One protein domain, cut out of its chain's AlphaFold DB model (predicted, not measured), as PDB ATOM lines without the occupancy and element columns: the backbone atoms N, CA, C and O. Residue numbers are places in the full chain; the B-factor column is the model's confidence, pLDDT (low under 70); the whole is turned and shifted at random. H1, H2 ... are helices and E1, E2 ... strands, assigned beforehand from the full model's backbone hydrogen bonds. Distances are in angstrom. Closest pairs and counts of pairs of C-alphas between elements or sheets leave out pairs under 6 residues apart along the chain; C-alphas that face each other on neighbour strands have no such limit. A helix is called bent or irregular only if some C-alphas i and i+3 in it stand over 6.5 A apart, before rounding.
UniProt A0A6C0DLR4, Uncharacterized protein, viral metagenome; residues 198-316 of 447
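What this domain is: This is residues 198 to 316 of the 447 residues of an uncharacterized protein of viral metagenome (UniProt A0A6C0DLR4). The domain is a twisted sheet of five strands, with the long bent hairpin E4 and E5 at one edge, and three short hairpins lying away from the sheet. Helix H1 packs on the sheet at its E4 and E5 part and helix H2 at its E11 and E6 part, while the hairpin E2 and E3 packs with E2 on the ribbon in which E8 runs on into E9. E6 leaves the sheet into the hairpin E7 and E8, and E10 of the hairpin E9 and E10 leads back into the sheet as E11. The 119 printed residues hold two named helices and eleven named strands, in the order E1 E2 E3 H1 E4 E5 H2 E6 E7 E8 E9 E10 E11; the large sheet, in the order E4 E5 E1 E11 E6, is antiparallel, and the class is mixed, helices and strands. The whole is compact, with a radius of gyration of the C-alphas of 14.6 A and spans of 43 by 33 by 26 A.

How they stand to each other: E1, residues 198 to 203, is an inner strand of the large sheet and the antiparallel neighbour of E5, residues 251 to 265, with N 200 and O 258 2.8 A apart. It is also the antiparallel neighbour of E11, residues 311 to 315, with N 199 and O 314 2.8 A apart. E2, residues 207 to 211, and E3, residues 214 to 218, form a hairpin, with N 209 and O 216 2.9 A apart. H1, residues 220 to 230, is on the large sheet at a height over the sheet of 7.9 A; it only just lies over E5, with 3 C-alphas falling on it, and runs slantwise to the strands, at 42 degrees to E5 on the local plane. E4, residues 234 to 248, is an edge strand and forms a hairpin with E5, with N 242 and O 257 2.9 A apart; E4 bends by 87 degrees at residue 237 and E5 by 70 degrees at residue 262. The closest C-alphas of H1 and E4 are those of Glu 228 and Gly 234, 5.7 A apart. H2, residues 269 to 281, is on the sheet at a height of 7.6 A, over E11, and runs across the strands, at 75 degrees to E11 on the local plane; its closest C-alpha pair with E11 is Leu 278 and Lys 314, 6.5 A. H1 and H2 on one face of the sheet make two layers, helices over a sheet, and the two helices are apart. E6, residues 283 to 286, is the other edge strand, antiparallel to E11, with N 313 and O 284 2.8 A apart. E7, residues 288 to 290, and E8, residues 295 to 297, form a hairpin, with N 289 and O 296 2.9 A apart. E9, residues 299 to 302, and E10, residues 305 to 308, form another, with N 300 and O 307 2.8 A apart. The closest C-alphas of E2 and E9 are those of Leu 208 and Tyr 299, 5.2 A apart. Every O i to N i+4 pair is within hydrogen-bond range in H2, and 5 of 7 are in H1, which is irregular: C-alphas 221 and 224 are 7.0 A apart.

Where its parts are: E1 begins at C-alpha 198, (-42.289, 35.072, -35.107). H1 is 15.0 A long from first to last C-alpha, E4 33.4 A, E5 38.3 A and H2 17.6 A. E5 ends at C-alpha 265, (-45.982, 45.179, -32.007), and E11 at C-alpha 315, (-39.357, 35.480, -39.122).

The domain as a whole: The two C-alphas farthest apart are those of Glu 250 and Asp 267, 44.4 A, while those of the first and last printed residues, Leu 198 and Asn 316, are 5.0 A apart. The printed part has no cut, and the links between successive named elements are tight. The mean pLDDT of the printed part is 85.4; residues 212 to 213 and 247 to 252 are under 70.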
ATOM      1  N   LEU A 198     -43.592  35.634 -35.452       93.75
ATOM      2  CA  LEU A 198     -42.289  35.072 -35.107       93.75
ATOM      3  C   LEU A 198     -42.338  33.549 -35.079       93.75
ATOM      4  O   LEU A 198     -43.374  32.938 -34.826       93.75
ATOM      5  N   TYR A 199     -41.180  32.946 -35.292       93.31
ATOM      6  CA  TYR A 199     -40.957  31.518 -35.205       93.31
ATOM      7  C   TYR A 199     -39.796  31.229 -34.249       93.31
ATOM      8  O   TYR A 199     -38.714  31.799 -34.387       93.31
ATOM      9  N   ILE A 200     -40.019  30.340 -33.283       92.31
ATOM     10  CA  ILE A 200     -38.996  29.784 -32.396       92.31
ATOM     11  C   ILE A 200     -38.755  28.331 -32.822       92.31
ATOM     12  O   ILE A 200     -39.628  27.490 -32.594       92.31
ATOM     13  N   PRO A 201     -37.594  28.006 -33.425       88.62
ATOM     14  CA  PRO A 201     -37.358  26.670 -33.964       88.62
ATOM     15  C   PRO A 201     -37.223  25.570 -32.925       88.62
ATOM     16  O   PRO A 201     -37.642  24.442 -33.153       88.62
ATOM     17  N   CYS A 202     -36.608  25.915 -31.805       87.12
ATOM     18  CA  CYS A 202     -36.384  25.039 -30.678       87.12
ATOM     19  C   CYS A 202     -36.616  25.883 -29.434       87.12
ATOM     20  O   CYS A 202     -35.949  26.904 -29.245       87.12
ATOM     21  N   LEU A 203     -37.585  25.468 -28.625       83.94
ATOM     22  CA  LEU A 203     -37.784  25.928 -27.267       83.94
ATOM     23  C   LEU A 203     -37.080  24.911 -26.353       83.94
ATOM     24  O   LEU A 203     -37.581  23.796 -26.187       83.94
ATOM     25  N   PRO A 204     -35.893  25.236 -25.810       74.50
ATOM     26  CA  PRO A 204     -35.172  24.318 -24.944       74.50
ATOM     27  C   PRO A 204     -36.003  23.951 -23.715       74.50
ATOM     28  O   PRO A 204     -36.708  24.792 -23.150       74.50
ATOM     29  N   LYS A 205     -35.881  22.693 -23.287       73.62
ATOM     30  CA  LYS A 205     -36.457  22.232 -22.025       73.62
ATOM     31  C   LYS A 205     -35.753  22.980 -20.885       73.62
ATOM     32  O   LYS A 205     -34.529  23.065 -20.875       73.62
ATOM     33  N   GLU A 206     -36.539  23.550 -19.973       75.50
ATOM     34  CA  GLU A 206     -36.058  24.109 -18.698       75.50
ATOM     35  C   GLU A 206     -35.106  25.319 -18.806       75.50
ATOM     36  O   GLU A 206     -34.103  25.410 -18.099       75.50
ATOM     37  N   ILE A 207     -35.423  26.310 -19.652       85.00
ATOM     38  CA  ILE A 207     -34.746  27.616 -19.550       85.00
ATOM     39  C   ILE A 207     -35.183  28.320 -18.268       85.00
ATOM     40  O   ILE A 207     -36.360  28.649 -18.117       85.00
ATOM     41  N   LEU A 208     -34.212  28.627 -17.412       87.94
ATOM     42  CA  LEU A 208     -34.358  29.358 -16.161       87.94
ATOM     43  C   LEU A 208     -33.779  30.776 -16.266       87.94
ATOM     44  O   LEU A 208     -32.867  31.047 -17.050       87.94
ATOM     45  N   PHE A 209     -34.305  31.683 -15.446       86.56
ATOM     46  CA  PHE A 209     -33.750  33.014 -15.196       86.56
ATOM     47  C   PHE A 209     -34.084  33.487 -13.773       86.56
ATOM     48  O   PHE A 209     -35.161  33.204 -13.247       86.56
ATOM     49  N   ASP A 210     -33.175  34.233 -13.148       82.19
ATOM     50  CA  ASP A 210     -33.272  34.612 -11.728       82.19
ATOM     51  C   ASP A 210     -34.195  35.826 -11.496       82.19
ATOM     52  O   ASP A 210     -33.786  36.958 -11.667       82.19
ATOM     53  N   THR A 211     -35.439  35.682 -11.053       77.44
ATOM     54  CA  THR A 211     -36.228  36.881 -10.683       77.44
ATOM     55  C   THR A 211     -35.909  37.364  -9.267       77.44
ATOM     56  O   THR A 211     -35.391  36.607  -8.448       77.44
ATOM     57  N   ASP A 212     -36.336  38.584  -8.917       69.88
ATOM     58  CA  ASP A 212     -36.297  39.096  -7.532       69.88
ATOM     59  C   ASP A 212     -37.019  38.166  -6.525       69.88
ATOM     60  O   ASP A 212     -36.839  38.286  -5.314       69.88
ATOM     61  N   LYS A 213     -37.864  37.248  -7.017       69.44
ATOM     62  CA  LYS A 213     -38.627  36.268  -6.231       69.44
ATOM     63  C   LYS A 213     -38.051  34.846  -6.293       69.44
ATOM     64  O   LYS A 213     -38.653  33.945  -5.715       69.44
ATOM     65  N   GLY A 214     -36.921  34.641  -6.972       75.19
ATOM     66  CA  GLY A 214     -36.310  33.333  -7.218       75.19
ATOM     67  C   GLY A 214     -36.313  32.922  -8.699       75.19
ATOM     68  O   GLY A 214     -36.789  33.678  -9.556       75.19
ATOM     69  N   PRO A 215     -35.772  31.738  -9.028       80.94
ATOM     70  CA  PRO A 215     -35.680  31.265 -10.406       80.94
ATOM     71  C   PRO A 215     -37.073  31.077 -11.020       80.94
ATOM     72  O   PRO A 215     -37.979  30.516 -10.411       80.94
ATOM     73  N   SER A 216     -37.251  31.580 -12.237       83.56
ATOM     74  CA  SER A 216     -38.447  31.404 -13.066       83.56
ATOM     75  C   SER A 216     -38.077  30.682 -14.350       83.56
ATOM     76  O   SER A 216     -36.939  30.784 -14.799       83.56
ATOM     77  N   TYR A 217     -39.036  29.978 -14.952       85.69
ATOM     78  CA  TYR A 217     -38.804  29.164 -16.140       85.69
ATOM     79  C   TYR A 217     -39.692  29.573 -17.319       85.69
ATOM     80  O   TYR A 217     -40.826  30.036 -17.147       85.69
ATOM     81  N   ILE A 218     -39.163  29.397 -18.529       83.56
ATOM     82  CA  ILE A 218     -39.890  29.618 -19.783       83.56
ATOM     83  C   ILE A 218     -40.457  28.277 -20.253       83.56
ATOM     84  O   ILE A 218     -39.707  27.363 -20.588       83.56
ATOM     85  N   ASN A 219     -41.782  28.163 -20.278       81.56
ATOM     86  CA  ASN A 219     -42.519  27.029 -20.832       81.56
ATOM     87  C   ASN A 219     -43.714  27.528 -21.660       81.56
ATOM     88  O   ASN A 219     -43.907  28.730 -21.814       81.56
ATOM     89  N   GLU A 220     -44.541  26.616 -22.166       82.19
ATOM     90  CA  GLU A 220     -45.707  26.952 -23.000       82.19
ATOM     91  C   GLU A 220     -46.679  27.916 -22.303       82.19
ATOM     92  O   GLU A 220     -47.140  28.882 -22.909       82.19
ATOM     93  N   ASN A 221     -46.904  27.720 -21.000       82.06
ATOM     94  CA  ASN A 221     -47.818  28.541 -20.202       82.06
ATOM     95  C   ASN A 221     -47.245  29.930 -19.879       82.06
ATOM     96  O   ASN A 221     -48.000  30.884 -19.698       82.06
ATOM     97  N   SER A 222     -45.920  30.061 -19.774       84.56
ATOM     98  CA  SER A 222     -45.255  31.316 -19.410       84.56
ATOM     99  C   SER A 222     -44.702  32.086 -20.609       84.56
ATOM    100  O   SER A 222     -44.403  33.271 -20.466       84.56
ATOM    101  N   LEU A 223     -44.611  31.475 -21.798       88.12
ATOM    102  CA  LEU A 223     -44.028  32.088 -22.995       88.12
ATOM    103  C   LEU A 223     -44.765  33.365 -23.413       88.12
ATOM    104  O   LEU A 223     -44.121  34.370 -23.719       88.12
ATOM    105  N   GLN A 224     -46.102  33.362 -23.367       89.62
ATOM    106  CA  GLN A 224     -46.886  34.560 -23.675       89.62
ATOM    107  C   GLN A 224     -46.553  35.700 -22.709       89.62
ATOM    108  O   GLN A 224     -46.228  36.808 -23.136       89.62
ATOM    109  N   TYR A 225     -46.589  35.423 -21.403       87.25
ATOM    110  CA  TYR A 225     -46.247  36.408 -20.380       87.25
ATOM    111  C   TYR A 225     -44.819  36.927 -20.573       87.25
ATOM    112  O   TYR A 225     -44.582  38.132 -20.519       87.25
ATOM    113  N   PHE A 226     -43.882  36.025 -20.856       88.75
ATOM    114  CA  PHE A 226     -42.486  36.355 -21.079       88.75
ATOM    115  C   PHE A 226     -42.310  37.341 -22.244       88.75
ATOM    116  O   PHE A 226     -41.665  38.382 -22.100       88.75
ATOM    117  N   ILE A 227     -42.936  37.074 -23.389       90.94
ATOM    118  CA  ILE A 227     -42.834  37.943 -24.566       90.94
ATOM    119  C   ILE A 227     -43.530  39.293 -24.334       90.94
ATOM    120  O   ILE A 227     -42.962  40.343 -24.652       90.94
ATOM    121  N   GLU A 228     -44.735  39.288 -23.758       88.94
ATOM    122  CA  GLU A 228     -45.526  40.508 -23.562       88.94
ATOM    123  C   GLU A 228     -44.971  41.403 -22.441       88.94
ATOM    124  O   GLU A 228     -45.007  42.630 -22.551       88.94
ATOM    125  N   LYS A 229     -44.480  40.819 -21.338       85.62
ATOM    126  CA  LYS A 229     -44.112  41.558 -20.115       85.62
ATOM    127  C   LYS A 229     -42.611  41.686 -19.903       85.62
ATOM    128  O   LYS A 229     -42.166  42.770 -19.520       85.62
ATOM    129  N   ASN A 230     -41.842  40.623 -20.137       86.06
ATOM    130  CA  ASN A 230     -40.395  40.628 -19.912       86.06
ATOM    131  C   ASN A 230     -39.644  41.201 -21.119       86.06
ATOM    132  O   ASN A 230     -38.833  42.105 -20.946       86.06
ATOM    133  N   LEU A 231     -39.944  40.733 -22.336       88.50
ATOM    134  CA  LEU A 231     -39.352  41.290 -23.559       88.50
ATOM    135  C   LEU A 231     -40.074  42.545 -24.061       88.50
ATOM    136  O   LEU A 231     -39.466  43.360 -24.750       88.50
ATOM    137  N   GLN A 232     -41.351  42.722 -23.716       89.00
ATOM    138  CA  GLN A 232     -42.158  43.870 -24.143       89.00
ATOM    139  C   GLN A 232     -42.209  44.032 -25.672       89.00
ATOM    140  O   GLN A 232     -42.208  45.160 -26.166       89.00
ATOM    141  N   LEU A 233     -42.261  42.935 -26.434       91.56
ATOM    142  CA  LEU A 233     -42.222  43.001 -27.904       91.56
ATOM    143  C   LEU A 233     -43.536  43.482 -28.524       91.56
ATOM    144  O   LEU A 233     -43.528  44.194 -29.523       91.56
ATOM    145  N   GLY A 234     -44.664  43.093 -27.942       91.50
ATOM    146  CA  GLY A 234     -45.974  43.258 -28.556       91.50
ATOM    147  C   GLY A 234     -47.067  42.610 -27.723       91.50
ATOM    148  O   GLY A 234     -46.778  41.991 -26.696       91.50
ATOM    149  N   LYS A 235     -48.308  42.723 -28.189       91.69
ATOM    150  CA  LYS A 235     -49.427  41.913 -27.708       91.69
ATOM    151  C   LYS A 235     -49.544  40.668 -28.572       91.69
ATOM    152  O   LYS A 235     -49.566  40.769 -29.798       91.69
ATOM    153  N   ILE A 236     -49.611  39.500 -27.941       91.31
ATOM    154  CA  ILE A 236     -49.758  38.232 -28.651       91.31
ATOM    155  C   ILE A 236     -51.241  37.963 -28.870       91.31
ATOM    156  O   ILE A 236     -52.036  38.047 -27.934       91.31
ATOM    157  N   LYS A 237     -51.581  37.611 -30.110       89.56
ATOM    158  CA  LYS A 237     -52.904  37.129 -30.496       89.56
ATOM    159  C   LYS A 237     -53.054  35.644 -30.165       89.56
ATOM    160  O   LYS A 237     -54.010  35.265 -29.500       89.56
ATOM    161  N   ARG A 238     -52.085  34.820 -30.583       88.75
ATOM    162  CA  ARG A 238     -51.991  33.393 -30.232       88.75
ATOM    163  C   ARG A 238     -50.569  32.847 -30.377       88.75
ATOM    164  O   ARG A 238     -49.717  33.480 -31.007       88.75
ATOM    165  N   ILE A 239     -50.341  31.664 -29.814       89.69
ATOM    166  CA  ILE A 239     -49.113  30.885 -29.979       89.69
ATOM    167  C   ILE A 239     -49.504  29.469 -30.393       89.69
ATOM    168  O   ILE A 239     -50.253  28.814 -29.673       89.69
ATOM    169  N   ASP A 240     -48.960  29.009 -31.514       88.38
ATOM    170  CA  ASP A 240     -49.166  27.659 -32.027       88.38
ATOM    171  C   ASP A 240     -47.901  26.832 -31.748       88.38
ATOM    172  O   ASP A 240     -46.810  27.156 -32.231       88.38
ATOM    173  N   PHE A 241     -48.025  25.789 -30.926       89.25
ATOM    174  CA  PHE A 241     -46.921  24.891 -30.580       89.25
ATOM    175  C   PHE A 241     -46.909  23.681 -31.510       89.25
ATOM    176  O   PHE A 241     -47.957  23.122 -31.825       89.25
ATOM    177  N   VAL A 242     -45.718  23.275 -31.946       86.25
ATOM    178  CA  VAL A 242     -45.524  22.119 -32.826       86.25
ATOM    179  C   VAL A 242     -44.381  21.275 -32.290       86.25
ATOM    180  O   VAL A 242     -43.275  21.781 -32.086       86.25
ATOM    181  N   ASP A 243     -44.632  19.986 -32.099       85.81
ATOM    182  CA  ASP A 243     -43.589  19.015 -31.800       85.81
ATOM    183  C   ASP A 243     -42.821  18.681 -33.085       85.81
ATOM    184  O   ASP A 243     -43.405  18.401 -34.132       85.81
ATOM    185  N   ARG A 244     -41.491  18.758 -33.025       80.31
ATOM    186  CA  ARG A 244     -40.591  18.415 -34.127       80.31
ATOM    187  C   ARG A 244     -39.615  17.355 -33.678       80.31
ATOM    188  O   ARG A 244     -38.981  17.503 -32.641       80.31
ATOM    189  N   GLU A 245     -39.432  16.329 -34.489       78.19
ATOM    190  CA  GLU A 245     -38.361  15.367 -34.273       78.19
ATOM    191  C   GLU A 245     -37.074  15.923 -34.878       78.19
ATOM    192  O   GLU A 245     -36.988  16.202 -36.073       78.19
ATOM    193  N   VAL A 246     -36.084  16.153 -34.022       73.38
ATOM    194  CA  VAL A 246     -34.735  16.537 -34.421       73.38
ATOM    195  C   VAL A 246     -33.834  15.353 -34.123       73.38
ATOM    196  O   VAL A 246     -33.781  14.870 -32.995       73.38
ATOM    197  N   THR A 247     -33.129  14.871 -35.140       67.19
ATOM    198  CA  THR A 247     -32.129  13.822 -34.959       67.19
ATOM    199  C   THR A 247     -30.831  14.468 -34.490       67.19
ATOM    200  O   THR A 247     -30.163  15.157 -35.258       67.19
ATOM    201  N   GLU A 248     -30.474  14.260 -33.227       61.31
ATOM    202  CA  GLU A 248     -29.175  14.660 -32.681       61.31
ATOM    203  C   GLU A 248     -28.450  13.378 -32.257       61.31
ATOM    204  O   GLU A 248     -28.970  12.605 -31.457       61.31
ATOM    205  N   ASN A 249     -27.274  13.107 -32.837       56.94
ATOM    206  CA  ASN A 249     -26.460  11.914 -32.549       56.94
ATOM    207  C   ASN A 249     -27.223  10.572 -32.655       56.94
ATOM    208  O   ASN A 249     -27.184   9.767 -31.729       56.94
ATOM    209  N   GLU A 250     -27.939  10.346 -33.765       60.84
ATOM    210  CA  GLU A 250     -28.718   9.114 -34.036       60.84
ATOM    211  C   GLU A 250     -29.887   8.845 -33.063       60.84
ATOM    212  O   GLU A 250     -30.562   7.823 -33.166       60.84
ATOM    213  N   GLN A 251     -30.193   9.783 -32.161       57.56
ATOM    214  CA  GLN A 251     -31.374   9.743 -31.302       57.56
ATOM    215  C   GLN A 251     -32.416  10.747 -31.802       57.56
ATOM    216  O   GLN A 251     -32.132  11.930 -31.995       57.56
ATOM    217  N   ALA A 252     -33.643  10.268 -32.018       64.81
ATOM    218  CA  ALA A 252     -34.784  11.126 -32.310       64.81
ATOM    219  C   ALA A 252     -35.188  11.868 -31.026       64.81
ATOM    220  O   ALA A 252     -35.748  11.284 -30.098       64.81
ATOM    221  N   LEU A 253     -34.869  13.158 -30.958       71.19
ATOM    222  CA  LEU A 253     -35.271  14.039 -29.872       71.19
ATOM    223  C   LEU A 253     -36.483  14.847 -30.322       71.19
ATOM    224  O   LEU A 253     -36.406  15.643 -31.255       71.19
ATOM    225  N   THR A 254     -37.608  14.685 -29.632       75.12
ATOM    226  CA  THR A 254     -38.770  15.552 -29.840       75.12
ATOM    227  C   THR A 254     -38.518  16.904 -29.169       75.12
ATOM    228  O   THR A 254     -38.396  17.011 -27.941       75.12
ATOM    229  N   VAL A 255     -38.416  17.940 -29.993       82.00
ATOM    230  CA  VAL A 255     -38.178  19.331 -29.624       82.00
ATOM    231  C   VAL A 255     -39.432  20.143 -29.917       82.00
ATOM    232  O   VAL A 255     -40.019  20.042 -30.991       82.00
ATOM    233  N   LYS A 256     -39.824  20.999 -28.976       86.31
ATOM    234  CA  LYS A 256     -40.971  21.889 -29.148       86.31
ATOM    235  C   LYS A 256     -40.576  23.136 -29.926       86.31
ATOM    236  O   LYS A 256     -39.617  23.815 -29.564       86.31
ATOM    237  N   ALA A 257     -41.327  23.452 -30.970       89.19
ATOM    238  CA  ALA A 257     -41.241  24.693 -31.724       89.19
ATOM    239  C   ALA A 257     -42.491  25.547 -31.467       89.19
ATOM    240  O   ALA A 257     -43.547  25.017 -31.127       89.19
ATOM    241  N   ALA A 258     -42.382  26.865 -31.627       90.69
ATOM    242  CA  ALA A 258     -43.504  27.776 -31.405       90.69
ATOM    243  C   ALA A 258     -43.624  28.808 -32.530       90.69
ATOM    244  O   ALA A 258     -42.638  29.438 -32.916       90.69
ATOM    245  N   PHE A 259     -44.843  29.018 -33.014       92.12
ATOM    246  CA  PHE A 259     -45.207  30.102 -33.918       92.12
ATOM    247  C   PHE A 259     -46.006  31.139 -33.140       92.12
ATOM    248  O   PHE A 259     -47.042  30.842 -32.559       92.12
ATOM    249  N   ILE A 260     -45.502  32.365 -33.088       92.88
ATOM    250  CA  ILE A 260     -46.080  33.444 -32.290       92.88
ATOM    251  C   ILE A 260     -46.711  34.447 -33.242       92.88
ATOM    252  O   ILE A 260     -46.026  35.029 -34.085       92.88
ATOM    253  N   HIS A 261     -48.010  34.668 -33.085       91.94
ATOM    254  CA  HIS A 261     -48.784  35.605 -33.886       91.94
ATOM    255  C   HIS A 261     -49.090  36.842 -33.046       91.94
ATOM    256  O   HIS A 261     -49.720  36.733 -31.993       91.94
ATOM    257  N   PHE A 262     -48.639  38.015 -33.489       91.62
ATOM    258  CA  PHE A 262     -48.875  39.263 -32.767       91.62
ATOM    259  C   PHE A 262     -50.201  39.895 -33.187       91.62
ATOM    260  O   PHE A 262     -50.538  39.948 -34.365       91.62
ATOM    261  N   GLU A 263     -50.946  40.407 -32.212       90.12
ATOM    262  CA  GLU A 263     -52.049  41.332 -32.476       90.12
ATOM    263  C   GLU A 263     -51.477  42.686 -32.906       90.12
ATOM    264  O   GLU A 263     -51.917  43.276 -33.887       90.12
ATOM    265  N   TYR A 264     -50.445  43.149 -32.197       91.56
ATOM    266  CA  TYR A 264     -49.656  44.315 -32.568       91.56
ATOM    267  C   TYR A 264     -48.257  44.245 -31.952       91.56
ATOM    268  O   TYR A 264     -48.047  43.626 -30.903       91.56
ATOM    269  N   TRP A 265     -47.306  44.938 -32.575       93.62
ATOM    270  CA  TRP A 265     -45.982  45.179 -32.007       93.62
ATOM    271  C   TRP A 265     -45.981  46.451 -31.177       93.62
ATOM    272  O   TRP A 265     -46.670  47.423 -31.490       93.62
ATOM    273  N   ASN A 266     -45.180  46.457 -30.123       91.88
ATOM    274  CA  ASN A 266     -44.960  47.655 -29.340       91.88
ATOM    275  C   ASN A 266     -43.981  48.562 -30.091       91.88
ATOM    276  O   ASN A 266     -42.943  48.113 -30.573       91.88
ATOM    277  N   ASP A 267     -44.269  49.853 -30.133       91.12
ATOM    278  CA  ASP A 267     -43.348  50.885 -30.576       91.12
ATOM    279  C   ASP A 267     -42.355  51.177 -29.446       91.12
ATOM    280  O   ASP A 267     -42.534  52.055 -28.600       91.12
ATOM    281  N   ASN A 268     -41.317  50.348 -29.370       86.00
ATOM    282  CA  ASN A 268     -40.198  50.563 -28.470       86.00
ATOM    283  C   ASN A 268     -38.883  50.086 -29.090       86.00
ATOM    284  O   ASN A 268     -38.855  49.343 -30.074       86.00
ATOM    285  N   ASN A 269     -37.775  50.505 -28.479       87.00
ATOM    286  CA  ASN A 269     -36.436  50.197 -28.974       87.00
ATOM    287  C   ASN A 269     -36.154  48.692 -29.039       87.00
ATOM    288  O   ASN A 269     -35.451  48.265 -29.945       87.00
ATOM    289  N   ASN A 270     -36.701  47.884 -28.124       86.81
ATOM    290  CA  ASN A 270     -36.440  46.444 -28.105       86.81
ATOM    291  C   ASN A 270     -37.140  45.725 -29.267       86.81
ATOM    292  O   ASN A 270     -36.516  44.956 -29.993       86.81
ATOM    293  N   ALA A 271     -38.419  46.032 -29.489       90.75
ATOM    294  CA  ALA A 271     -39.188  45.535 -30.621       90.75
ATOM    295  C   ALA A 271     -38.555  45.968 -31.952       90.75
ATOM    296  O   ALA A 271     -38.295  45.123 -32.806       90.75
ATOM    297  N   LYS A 272     -38.222  47.259 -32.103       90.94
ATOM    298  CA  LYS A 272     -37.540  47.788 -33.298       90.94
ATOM    299  C   LYS A 272     -36.184  47.125 -33.536       90.94
ATOM    300  O   LYS A 272     -35.876  46.765 -34.668       90.94
ATOM    301  N   PHE A 273     -35.393  46.938 -32.480       89.75
ATOM    302  CA  PHE A 273     -34.093  46.276 -32.555       89.75
ATOM    303  C   PHE A 273     -34.221  44.822 -33.010       89.75
ATOM    304  O   PHE A 273     -33.509  44.411 -33.924       89.75
ATOM    305  N   LEU A 274     -35.145  44.058 -32.416       91.69
ATOM    306  CA  LEU A 274     -35.380  42.671 -32.807       91.69
ATOM    307  C   LEU A 274     -35.839  42.577 -34.263       91.69
ATOM    308  O   LEU A 274     -35.310  41.754 -35.004       91.69
ATOM    309  N   ARG A 275     -36.789  43.425 -34.679       92.81
ATOM    310  CA  ARG A 275     -37.270  43.450 -36.066       92.81
ATOM    311  C   ARG A 275     -36.136  43.738 -37.045       92.81
ATOM    312  O   ARG A 275     -35.915  42.936 -37.938       92.81
ATOM    313  N   ASN A 276     -35.358  44.795 -36.800       92.00
ATOM    314  CA  ASN A 276     -34.200  45.145 -37.622       92.00
ATOM    315  C   ASN A 276     -33.204  43.976 -37.710       92.00
ATOM    316  O   ASN A 276     -32.825  43.575 -38.803       92.00
ATOM    317  N   LYS A 277     -32.862  43.352 -36.575       91.38
ATOM    318  CA  LYS A 277     -31.963  42.191 -36.557       91.38
ATOM    319  C   LYS A 277     -32.485  41.023 -37.380       91.38
ATOM    320  O   LYS A 277     -31.710  40.371 -38.071       91.38
ATOM    321  N   LEU A 278     -33.782  40.757 -37.307       93.38
ATOM    322  CA  LEU A 278     -34.410  39.700 -38.085       93.38
ATOM    323  C   LEU A 278     -34.464  40.033 -39.579       93.38
ATOM    324  O   LEU A 278     -34.206  39.143 -40.381       93.38
ATOM    325  N   ASP A 279     -34.709  41.290 -39.945       91.50
ATOM    326  CA  ASP A 279     -34.686  41.744 -41.338       91.50
ATOM    327  C   ASP A 279     -33.269  41.672 -41.939       91.50
ATOM    328  O   ASP A 279     -33.113  41.347 -43.113       91.50
ATOM    329  N   THR A 280     -32.222  41.925 -41.142       90.31
ATOM    330  CA  THR A 280     -30.828  41.914 -41.622       90.31
ATOM    331  C   THR A 280     -30.148  40.546 -41.560       90.31
ATOM    332  O   THR A 280     -29.385  40.201 -42.454       90.31
ATOM    333  N   GLU A 281     -30.359  39.778 -40.484       90.69
ATOM    334  CA  GLU A 281     -29.627  38.527 -40.204       90.69
ATOM    335  C   GLU A 281     -30.506  37.273 -40.369       90.69
ATOM    336  O   GLU A 281     -30.001  36.150 -40.329       90.69
ATOM    337  N   GLY A 282     -31.828  37.426 -40.503       88.25
ATOM    338  CA  GLY A 282     -32.798  36.330 -40.622       88.25
ATOM    339  C   GLY A 282     -33.074  35.556 -39.325       88.25
ATOM    340  O   GLY A 282     -34.076  34.843 -39.226       88.25
ATOM    341  N   GLN A 283     -32.214  35.686 -38.311       92.38
ATOM    342  CA  GLN A 283     -32.373  35.041 -37.008       92.38
ATOM    343  C   GLN A 283     -31.750  35.861 -35.876       92.38
ATOM    344  O   GLN A 283     -30.752  36.545 -36.068       92.38
ATOM    345  N   PHE A 284     -32.290  35.731 -34.666       93.12
ATOM    346  CA  PHE A 284     -31.772  36.413 -33.483       93.12
ATOM    347  C   PHE A 284     -31.682  35.470 -32.282       93.12
ATOM    348  O   PHE A 284     -32.652  34.798 -31.935       93.12
ATOM    349  N   ARG A 285     -30.517  35.418 -31.622       92.88
ATOM    350  CA  ARG A 285     -30.295  34.581 -30.430       92.88
ATOM    351  C   ARG A 285     -30.624  35.359 -29.157       92.88
ATOM    352  O   ARG A 285     -29.852  36.222 -28.739       92.88
ATOM    353  N   GLN A 286     -31.715  34.995 -28.492       92.06
ATOM    354  CA  GLN A 286     -32.094  35.560 -27.202       92.06
ATOM    355  C   GLN A 286     -31.376  34.814 -26.069       92.06
ATOM    356  O   GLN A 286     -31.716  33.676 -25.754       92.06
ATOM    357  N   LYS A 287     -30.383  35.460 -25.447       90.50
ATOM    358  CA  LYS A 287     -29.603  34.907 -24.315       90.50
ATOM    359  C   LYS A 287     -30.111  35.339 -22.933       90.50
ATOM    360  O   LYS A 287     -29.590  34.899 -21.915       90.50
ATOM    361  N   GLY A 288     -31.062  36.262 -22.898       89.62
ATOM    362  CA  GLY A 288     -31.528  36.912 -21.679       89.62
ATOM    363  C   GLY A 288     -32.281  38.199 -21.983       89.62
ATOM    364  O   GLY A 288     -32.429  38.535 -23.151       89.62
ATOM    365  N   TYR A 289     -32.739  38.947 -20.984       87.44
ATOM    366  CA  TYR A 289     -33.441  40.222 -21.195       87.44
ATOM    367  C   TYR A 289     -33.084  41.255 -20.125       87.44
ATOM    368  O   TYR A 289     -32.724  40.896 -19.010       87.44
ATOM    369  N   TYR A 290     -33.190  42.545 -20.438       83.12
ATOM    370  CA  TYR A 290     -32.952  43.602 -19.456       83.12
ATOM    371  C   TYR A 290     -34.247  43.933 -18.711       83.12
ATOM    372  O   TYR A 290     -35.236  44.313 -19.334       83.12
ATOM    373  N   ASN A 291     -34.258  43.807 -17.381       77.81
ATOM    374  CA  ASN A 291     -35.461  44.053 -16.572       77.81
ATOM    375  C   ASN A 291     -35.625  45.524 -16.124       77.81
ATOM    376  O   ASN A 291     -36.488  45.824 -15.301       77.81
ATOM    377  N   GLY A 292     -34.786  46.433 -16.630       73.56
ATOM    378  CA  GLY A 292     -34.729  47.836 -16.201       73.56
ATOM    379  C   GLY A 292     -33.697  48.119 -15.108       73.56
ATOM    380  O   GLY A 292     -33.419  49.282 -14.838       73.56
ATOM    381  N   LYS A 293     -33.129  47.079 -14.488       77.62
ATOM    382  CA  LYS A 293     -32.050  47.187 -13.494       77.62
ATOM    383  C   LYS A 293     -30.832  46.381 -13.928       77.62
ATOM    384  O   LYS A 293     -29.762  46.945 -14.130       77.62
ATOM    385  N   ASN A 294     -31.028  45.081 -14.141       79.31
ATOM    386  CA  ASN A 294     -29.983  44.107 -14.434       79.31
ATOM    387  C   ASN A 294     -30.307  43.304 -15.701       79.31
ATOM    388  O   ASN A 294     -31.465  43.163 -16.109       79.31
ATOM    389  N   MET A 295     -29.256  42.763 -16.318       84.06
ATOM    390  CA  MET A 295     -29.389  41.794 -17.402       84.06
ATOM    391  C   MET A 295     -29.726  40.417 -16.829       84.06
ATOM    392  O   MET A 295     -28.987  39.879 -16.006       84.06
ATOM    393  N   MET A 296     -30.831  39.847 -17.298       87.75
ATOM    394  CA  MET A 296     -31.357  38.560 -16.870       87.75
ATOM    395  C   MET A 296     -30.937  37.463 -17.832       87.75
ATOM    396  O   MET A 296     -31.591  37.267 -18.854       87.75
ATOM    397  N   TRP A 297     -29.848  36.763 -17.524       89.31
ATOM    398  CA  TRP A 297     -29.316  35.696 -18.369       89.31
ATOM    399  C   TRP A 297     -30.117  34.404 -18.238       89.31
ATOM    400  O   TRP A 297     -30.539  34.026 -17.145       89.31
ATOM    401  N   PHE A 298     -30.292  33.723 -19.364       91.88
ATOM    402  CA  PHE A 298     -30.884  32.397 -19.409       91.88
ATOM    403  C   PHE A 298     -29.849  31.330 -19.081       91.88
ATOM    404  O   PHE A 298     -28.722  31.358 -19.586       91.88
ATOM    405  N   TYR A 299     -30.251  30.354 -18.281       90.06
ATOM    406  CA  TYR A 299     -29.425  29.206 -17.938       90.06
ATOM    407  C   TYR A 299     -30.277  27.949 -17.742       90.06
ATOM    408  O   TYR A 299     -31.492  28.035 -17.607       90.06
ATOM    409  N   SER A 300     -29.645  26.782 -17.743       87.81
ATOM    410  CA  SER A 300     -30.185  25.546 -17.165       87.81
ATOM    411  C   SER A 300     -29.369  25.181 -15.935       87.81
ATOM    412  O   SER A 300     -28.197  25.555 -15.836       87.81
ATOM    413  N   GLU A 301     -29.977  24.476 -14.993       85.69
ATOM    414  CA  GLU A 301     -29.324  24.056 -13.759       85.69
ATOM    415  C   GLU A 301     -29.380  22.534 -13.646       85.69
ATOM    416  O   GLU A 301     -30.434  21.957 -13.407       85.69
ATOM    417  N   GLU A 302     -28.229  21.890 -13.823       83.69
ATOM    418  CA  GLU A 302     -28.068  20.445 -13.655       83.69
ATOM    419  C   GLU A 302     -27.047  20.212 -12.539       83.69
ATOM    420  O   GLU A 302     -25.937  20.744 -12.582       83.69
ATOM    421  N   ASN A 303     -27.421  19.451 -11.505       80.12
ATOM    422  CA  ASN A 303     -26.569  19.166 -10.340       80.12
ATOM    423  C   ASN A 303     -25.982  20.425  -9.654       80.12
ATOM    424  O   ASN A 303     -24.868  20.392  -9.133       80.12
ATOM    425  N   GLY A 304     -26.715  21.545  -9.670       78.12
ATOM    426  CA  GLY A 304     -26.286  22.830  -9.096       78.12
ATOM    427  C   GLY A 304     -25.297  23.630  -9.959       78.12
ATOM    428  O   GLY A 304     -24.873  24.715  -9.561       78.12
ATOM    429  N   ALA A 305     -24.927  23.130 -11.143       85.44
ATOM    430  CA  ALA A 305     -24.110  23.860 -12.104       85.44
ATOM    431  C   ALA A 305     -25.001  24.635 -13.087       85.44
ATOM    432  O   ALA A 305     -25.791  24.052 -13.832       85.44
ATOM    433  N   LYS A 306     -24.846  25.967 -13.117       87.12
ATOM    434  CA  LYS A 306     -25.550  26.841 -14.066       87.12
ATOM    435  C   LYS A 306     -24.840  26.842 -15.421       87.12
ATOM    436  O   LYS A 306     -23.706  27.305 -15.535       87.12
ATOM    437  N   THR A 307     -25.524  26.376 -16.460       86.69
ATOM    438  CA  THR A 307     -25.039  26.367 -17.848       86.69
ATOM    439  C   THR A 307     -25.799  27.402 -18.687       86.69
ATOM    440  O   THR A 307     -27.028  27.381 -18.689       86.69
ATOM    441  N   PRO A 308     -25.126  28.328 -19.398       88.06
ATOM    442  CA  PRO A 308     -25.807  29.351 -20.193       88.06
ATOM    443  C   PRO A 308     -26.687  28.756 -21.297       88.06
ATOM    444  O   PRO A 308     -26.260  27.867 -22.035       88.06
ATOM    445  N   ARG A 309     -27.899  29.292 -21.460       89.62
ATOM    446  CA  ARG A 309     -28.860  28.871 -22.491       89.62
ATOM    447  C   ARG A 309     -29.303  30.048 -23.353       89.62
ATOM    448  O   ARG A 309     -29.079  31.213 -23.038       89.62
ATOM    449  N   TYR A 310     -29.903  29.731 -24.491       90.25
ATOM    450  CA  TYR A 310     -30.531  30.698 -25.383       90.25
ATOM    451  C   TYR A 310     -31.605  29.999 -26.209       90.25
ATOM    452  O   TYR A 310     -31.576  28.781 -26.368       90.25
ATOM    453  N   PHE A 311     -32.517  30.777 -26.776       89.25
ATOM    454  CA  PHE A 311     -33.381  30.318 -27.860       89.25
ATOM    455  C   PHE A 311     -33.317  31.310 -29.020       89.25
ATOM    456  O   PHE A 311     -32.752  32.401 -28.895       89.25
ATOM    457  N   VAL A 312     -33.819  30.901 -30.181       91.19
ATOM    458  CA  VAL A 312     -33.657  31.648 -31.433       91.19
ATOM    459  C   VAL A 312     -35.009  32.134 -31.921       91.19
ATOM    460  O   VAL A 312     -35.946  31.348 -32.002       91.19
ATOM    461  N   PHE A 313     -35.091  33.408 -32.286       93.94
ATOM    462  CA  PHE A 313     -36.194  33.959 -33.060       93.94
ATOM    463  C   PHE A 313     -35.853  33.938 -34.547       93.94
ATOM    464  O   PHE A 313     -34.722  34.233 -34.931       93.94
ATOM    465  N   LYS A 314     -36.844  33.624 -35.376       93.62
ATOM    466  CA  LYS A 314     -36.834  33.747 -36.835       93.62
ATOM    467  C   LYS A 314     -38.137  34.396 -37.296       93.62
ATOM    468  O   LYS A 314     -39.135  34.364 -36.574       93.62
ATOM    469  N   ILE A 315     -38.136  34.960 -38.497       92.31
ATOM    470  CA  ILE A 315     -39.357  35.480 -39.122       92.31
ATOM    471  C   ILE A 315     -40.231  34.302 -39.553       92.31
ATOM    472  O   ILE A 315     -39.739  33.344 -40.153       92.31
ATOM    473  N   ASN A 316     -41.530  34.370 -39.259       88.06
ATOM    474  CA  ASN A 316     -42.497  33.438 -39.827       88.06
ATOM    475  C   ASN A 316     -43.081  34.018 -41.126       88.06
ATOM    476  O   ASN A 316     -44.006  34.828 -41.082       88.06
TER     477      ASN A 316